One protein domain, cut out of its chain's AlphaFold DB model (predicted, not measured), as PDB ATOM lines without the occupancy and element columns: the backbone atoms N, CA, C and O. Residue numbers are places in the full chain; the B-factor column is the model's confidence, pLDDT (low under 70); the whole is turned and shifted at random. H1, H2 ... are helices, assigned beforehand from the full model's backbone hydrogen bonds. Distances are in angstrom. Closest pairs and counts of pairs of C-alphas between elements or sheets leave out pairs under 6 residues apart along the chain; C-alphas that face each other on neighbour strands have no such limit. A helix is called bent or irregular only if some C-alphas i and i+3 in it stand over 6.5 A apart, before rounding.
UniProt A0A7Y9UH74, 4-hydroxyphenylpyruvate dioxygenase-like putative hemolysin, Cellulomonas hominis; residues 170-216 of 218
ATOM      1  N   ARG A 170     151.366 138.546 149.217       81.75
ATOM      2  CA  ARG A 170     151.520 139.396 150.412       81.75
ATOM      3  C   ARG A 170     152.942 139.361 150.945       81.75
ATOM      4  O   ARG A 170     153.498 140.426 151.198       81.75
ATOM      5  N   ILE A 171     153.540 138.175 151.038       87.75
ATOM      6  CA  ILE A 171     154.939 138.013 151.443       87.75
ATOM      7  C   ILE A 171     155.844 138.765 150.468       87.75
ATOM      8  O   ILE A 171     156.612 139.615 150.900       87.75
ATOM      9  N   ARG A 172     155.669 138.572 149.154       86.19
ATOM     10  CA  ARG A 172     156.471 139.273 148.139       86.19
ATOM     11  C   ARG A 172     156.352 140.796 148.225       86.19
ATOM     12  O   ARG A 172     157.333 141.502 148.016       86.19
ATOM     13  N   LEU A 173     155.155 141.321 148.495       84.94
ATOM     14  CA  LEU A 173     154.955 142.761 148.683       84.94
ATOM     15  C   LEU A 173     155.639 143.262 149.957       84.94
ATOM     16  O   LEU A 173     156.279 144.310 149.914       84.94
ATOM     17  N   ALA A 174     155.534 142.519 151.058       86.00
ATOM     18  CA  ALA A 174     156.200 142.856 152.312       86.00
ATOM     19  C   ALA A 174     157.732 142.817 152.172       86.00
ATOM     20  O   ALA A 174     158.412 143.729 152.637       86.00
ATOM     21  N   GLU A 175     158.272 141.817 151.474       91.38
ATOM     22  CA  GLU A 175     159.698 141.711 151.142       91.38
ATOM     23  C   GLU A 175     160.156 142.894 150.285       91.38
ATOM     24  O   GLU A 175     161.096 143.589 150.661       91.38
ATOM     25  N   ALA A 176     159.442 143.203 149.196       89.06
ATOM     26  CA  ALA A 176     159.771 144.336 148.329       89.06
ATOM     27  C   ALA A 176     159.712 145.687 149.068       89.06
ATOM     28  O   ALA A 176     160.523 146.580 148.813       89.06
ATOM     29  N   GLN A 177     158.768 145.852 150.000       89.00
ATOM     30  CA  GLN A 177     158.713 147.027 150.873       89.00
ATOM     31  C   GLN A 177     159.899 147.067 151.843       89.00
ATOM     32  O   GLN A 177     160.492 148.132 152.030       89.00
ATOM     33  N   GLY A 178     160.273 145.928 152.427       90.12
ATOM     34  CA  GLY A 178     161.460 145.804 153.271       90.12
ATOM     35  C   GLY A 178     162.744 146.173 152.526       90.12
ATOM     36  O   GLY A 178     163.553 146.946 153.044       90.12
ATOM     37  N   ASP A 179     162.888 145.702 151.287       92.38
ATOM     38  CA  ASP A 179     164.021 146.021 150.418       92.38
ATOM     39  C   ASP A 179     164.107 147.519 150.116       92.38
ATOM     40  O   ASP A 179     165.187 148.108 150.235       92.38
ATOM     41  N   LEU A 180     162.972 148.154 149.798       93.50
ATOM     42  CA  LEU A 180     162.898 149.595 149.547       93.50
ATOM     43  C   LEU A 180     163.314 150.406 150.782       93.50
ATOM     44  O   LEU A 180     164.114 151.338 150.674       93.50
ATOM     45  N   VAL A 181     162.808 150.049 151.967       91.94
ATOM     46  CA  VAL A 181     163.179 150.712 153.228       91.94
ATOM     47  C   VAL A 181     164.672 150.542 153.503       91.94
ATOM     48  O   VAL A 181     165.357 151.516 153.827       91.94
ATOM     49  N   ALA A 182     165.201 149.330 153.332       90.94
ATOM     50  CA  ALA A 182     166.617 149.058 153.528       90.94
ATOM     51  C   ALA A 182     167.495 149.846 152.542       90.94
ATOM     52  O   ALA A 182     168.558 150.341 152.920       90.94
ATOM     53  N   GLU A 183     167.056 150.000 151.291       94.19
ATOM     54  CA  GLU A 183     167.757 150.798 150.285       94.19
ATOM     55  C   GLU A 183     167.786 152.284 150.647       94.19
ATOM     56  O   GLU A 183     168.848 152.908 150.581       94.19
ATOM     57  N   VAL A 184     166.657 152.842 151.084       95.62
ATOM     58  CA  VAL A 184     166.583 154.237 151.537       95.62
ATOM     59  C   VAL A 184     167.506 154.469 152.733       95.62
ATOM     60  O   VAL A 184     168.260 155.441 152.732       95.62
ATOM     61  N   ILE A 185     167.514 153.563 153.716       93.69
ATOM     62  CA  ILE A 185     168.412 153.659 154.875       93.69
ATOM     63  C   ILE A 185     169.879 153.630 154.433       93.69
ATOM     64  O   ILE A 185     170.651 154.475 154.881       93.69
ATOM     65  N   ARG A 186     170.266 152.716 153.530       90.88
ATOM     66  CA  ARG A 186     171.639 152.663 152.993       90.88
ATOM     67  C   ARG A 186     172.039 153.987 152.343       90.88
ATOM     68  O   ARG A 186     173.044 154.563 152.734       90.88
ATOM     69  N   ARG A 187     171.201 154.527 151.451       94.25
ATOM     70  CA  ARG A 187     171.466 155.815 150.784       94.25
ATOM     71  C   ARG A 187     171.610 156.975 151.774       94.25
ATOM     72  O   ARG A 187     172.447 157.847 151.563       94.25
ATOM     73  N   ILE A 188     170.811 156.993 152.844       94.94
ATOM     74  CA  ILE A 188     170.925 157.998 153.911       94.94
ATOM     75  C   ILE A 188     172.271 157.861 154.627       94.94
ATOM     76  O   ILE A 188     172.974 158.854 154.787       94.94
ATOM     77  N   LEU A 189     172.640 156.649 155.044       94.00
ATOM     78  CA  LEU A 189     173.894 156.405 155.763       94.00
ATOM     79  C   LEU A 189     175.123 156.719 154.898       94.00
ATOM     80  O   LEU A 189     176.077 157.305 155.407       94.00
ATOM     81  N   ASP A 190     175.068 156.405 153.603       92.06
ATOM     82  CA  ASP A 190     176.115 156.751 152.638       92.06
ATOM     83  C   ASP A 190     176.256 158.276 152.498       92.06
ATOM     84  O   ASP A 190     177.366 158.805 152.505       92.06
ATOM     85  N   ALA A 191     175.138 159.009 152.444       95.06
ATOM     86  CA  ALA A 191     175.140 160.470 152.341       95.06
ATOM     87  C   ALA A 191     175.637 161.181 153.615       95.06
ATOM     88  O   ALA A 191     176.089 162.326 153.543       95.06
ATOM     89  N   LEU A 192     175.565 160.524 154.778       94.88
ATOM     90  CA  LEU A 192     176.006 161.080 156.061       94.88
ATOM     91  C   LEU A 192     177.531 161.047 156.259       94.88
ATOM     92  O   LEU A 192     177.999 161.607 157.248       94.88
ATOM     93  N   ASN A 193     178.301 160.444 155.339       90.69
ATOM     94  CA  ASN A 193     179.771 160.378 155.392       90.69
ATOM     95  C   ASN A 193     180.306 159.951 156.772       90.69
ATOM     96  O   ASN A 193     181.147 160.618 157.375       90.69
ATOM     97  N   LEU A 194     179.777 158.842 157.287       94.00
ATOM     98  CA  LEU A 194     180.125 158.303 158.601       94.00
ATOM     99  C   LEU A 194     181.623 157.970 158.716       94.00
ATOM    100  O   LEU A 194     182.234 157.492 157.757       94.00
ATOM    101  N   THR A 195     182.205 158.152 159.906       95.94
ATOM    102  CA  THR A 195     183.574 157.676 160.177       95.94
ATOM    103  C   THR A 195     183.629 156.141 160.198       95.94
ATOM    104  O   THR A 195     182.593 155.495 160.405       95.94
ATOM    105  N   PRO A 196     184.815 155.519 160.039       94.50
ATOM    106  CA  PRO A 196     184.955 154.062 160.115       94.50
ATOM    107  C   PRO A 196     184.393 153.468 161.415       94.50
ATOM    108  O   PRO A 196     183.741 152.424 161.394       94.50
ATOM    109  N   GLU A 197     184.580 154.158 162.541       94.69
ATOM    110  CA  GLU A 197     184.069 153.741 163.851       94.69
ATOM    111  C   GLU A 197     182.536 153.822 163.906       94.69
ATOM    112  O   GLU A 197     181.885 152.940 164.462       94.69
ATOM    113  N   GLN A 198     181.932 154.847 163.292       93.75
ATOM    114  CA  GLN A 198     180.474 154.991 163.213       93.75
ATOM    115  C   GLN A 198     179.844 153.942 162.285       93.75
ATOM    116  O   GLN A 198     178.791 153.390 162.609       93.75
ATOM    117  N   GLN A 199     180.497 153.613 161.166       93.50
ATOM    118  CA  GLN A 199     180.052 152.556 160.249       93.50
ATOM    119  C   GLN A 199     179.989 151.182 160.924       93.50
ATOM    120  O   GLN A 199     179.063 150.416 160.661       93.50
ATOM    121  N   GLN A 200     180.912 150.881 161.842       94.31
ATOM    122  CA  GLN A 200     180.894 149.621 162.596       94.31
ATOM    123  C   GLN A 200     179.662 149.480 163.504       94.31
ATOM    124  O   GLN A 200     179.244 148.360 163.801       94.31
ATOM    125  N   LEU A 201     179.044 150.592 163.917       94.44
ATOM    126  CA  LEU A 201     177.844 150.582 164.760       94.44
ATOM    127  C   LEU A 201     176.545 150.385 163.962       94.44
ATOM    128  O   LEU A 201     175.551 149.914 164.519       94.44
ATOM    129  N   VAL A 202     176.540 150.699 162.663       93.38
ATOM    130  CA  VAL A 202     175.370 150.582 161.771       93.38
ATOM    131  C   VAL A 202     174.690 149.203 161.822       93.38
ATOM    132  O   VAL A 202     173.480 149.171 162.073       93.38
ATOM    133  N   PRO A 203     175.393 148.063 161.640       92.25
ATOM    134  CA  PRO A 203     174.755 146.744 161.640       92.25
ATOM    135  C   PRO A 203     174.193 146.328 163.009       92.25
ATOM    136  O   PRO A 203     173.446 145.355 163.086       92.25
ATOM    137  N   VAL A 204     174.515 147.050 164.086       93.25
ATOM    138  CA  VAL A 204     173.962 146.809 165.427       93.25
ATOM    139  C   VAL A 204     172.758 147.715 165.683       93.25
ATOM    140  O   VAL A 204     171.686 147.229 166.050       93.25
ATOM    141  N   ILE A 205     172.914 149.023 165.461       93.69
ATOM    142  CA  ILE A 205     171.908 150.030 165.818       93.69
ATOM    143  C   ILE A 205     170.697 149.955 164.886       93.69
ATOM    144  O   ILE A 205     169.562 149.925 165.364       93.69
ATOM    145  N   VAL A 206     170.905 149.885 163.567       92.12
ATOM    146  CA  VAL A 206     169.794 149.925 162.600       92.12
ATOM    147  C   VAL A 206     168.825 148.750 162.809       92.12
ATOM    148  O   VAL A 206     167.628 149.001 162.968       92.12
ATOM    149  N   PRO A 207     169.274 147.483 162.927       90.38
ATOM    150  CA  PRO A 207     168.357 146.373 163.191       90.38
ATOM    151  C   PRO A 207     167.704 146.417 164.577       90.38
ATOM    152  O   PRO A 207     166.608 145.886 164.752       90.38
ATOM    153  N   GLN A 208     168.354 147.004 165.590       92.12
ATOM    154  CA  GLN A 208     167.712 147.230 166.892       92.12
ATOM    155  C   GLN A 208     166.524 148.185 166.753       92.12
ATOM    156  O   GLN A 208     165.434 147.851 167.212       92.12
ATOM    157  N   GLN A 209     166.700 149.314 166.060       92.19
ATOM    158  CA  GLN A 209     165.626 150.292 165.864       92.19
ATOM    159  C   GLN A 209     164.485 149.743 164.998       92.19
ATOM    160  O   GLN A 209     163.317 149.905 165.345       92.19
ATOM    161  N   LEU A 210     164.794 149.016 163.919       89.44
ATOM    162  CA  LEU A 210     163.764 148.405 163.069       89.44
ATOM    163  C   LEU A 210     162.925 147.359 163.823       89.44
ATOM    164  O   LEU A 210     161.713 147.284 163.630       89.44
ATOM    165  N   ARG A 211     163.539 146.587 164.731       87.31
ATOM    166  CA  ARG A 211     162.811 145.622 165.572       87.31
ATOM    167  C   ARG A 211     161.873 146.286 166.576       87.31
ATOM    168  O   ARG A 211     160.830 145.709 166.859       87.31
ATOM    169  N   LEU A 212     162.203 147.476 167.083       89.00
ATOM    170  CA  LEU A 212     161.298 148.225 167.966       89.00
ATOM    171  C   LEU A 212     160.006 148.619 167.243       89.00
ATOM    172  O   LEU A 212     158.932 148.556 167.833       89.00
ATOM    173  N   ILE A 213     160.099 148.962 165.957       83.44
ATOM    174  CA  ILE A 213     158.931 149.280 165.129       83.44
ATOM    175  C   ILE A 213     158.137 148.005 164.812       83.44
ATOM    176  O   ILE A 213     156.918 147.994 164.943       83.44
ATOM    177  N   ALA A 214     158.817 146.912 164.448       77.06
ATOM    178  CA  ALA A 214     158.160 145.646 164.114       77.06
ATOM    179  C   ALA A 214     157.497 144.954 165.323       77.06
ATOM    180  O   ALA A 214     156.479 144.291 165.161       77.06
ATOM    181  N   GLY A 215     158.058 145.099 166.528       62.72
ATOM    182  CA  GLY A 215     157.528 144.517 167.768       62.72
ATOM    183  C   GLY A 215     156.509 145.389 168.513       62.72
ATOM    184  O   GLY A 215     155.964 144.939 169.516       62.72
ATOM    185  N   GLY A 216     156.260 146.622 168.056       46.75
ATOM    186  CA  GLY A 216     155.316 147.569 168.669       46.75
ATOM    187  C   GLY A 216     153.870 147.462 168.168       46.75
ATOM    188  O   GLY A 216     153.010 148.198 168.644       46.75
TER     189      GLY A 216
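What this domain is: This is residues 170 to 216 of the 218 residues of the protein "4-hydroxyphenylpyruvate dioxygenase-like putative hemolysin" of Cellulomonas hominis (UniProt A0A7Y9UH74). Two long helices form an open V: H1 runs out, a tight link turns the chain at the closed end, and H2 folds back beside H1 with a gap between them. The free ends, residues 170 to 181 of H1 and residues 211 to 216, stick out. The printed part has 47 residues, with H1 then H2 and no named strand, and is all helix. It is loose, with a radius of gyration of the C-alphas of 12.4 A, and elongated, spanning 38 by 21 by 12 A.

Where its parts are: H1, residues 170 to 191, begins at C-alpha 170 (151.520, 139.396, 150.412) and is 31.7 A long. H2, residues 196 to 214, is 28.4 A long and ends at C-alpha 214 (158.160, 145.646, 164.114). H2 has a kink of 34 degrees near residue 204 and is only just irregular: C-alphas 200 and 203 are 6.8 A apart.

How they stand to each other: H1 and H2 are near each other, with 7 pairs of C-alphas within 10 A and the closest 8.5 A apart. In H1 every O i to N i+4 pair is within hydrogen-bond range; in H2, 10 of 15 are.

The domain as a whole: The C-alphas of Arg 170 and Thr 195, 38.2 A apart, are the two farthest apart. The printed part has no cut. Residues 215 to 216 have pLDDT under 70.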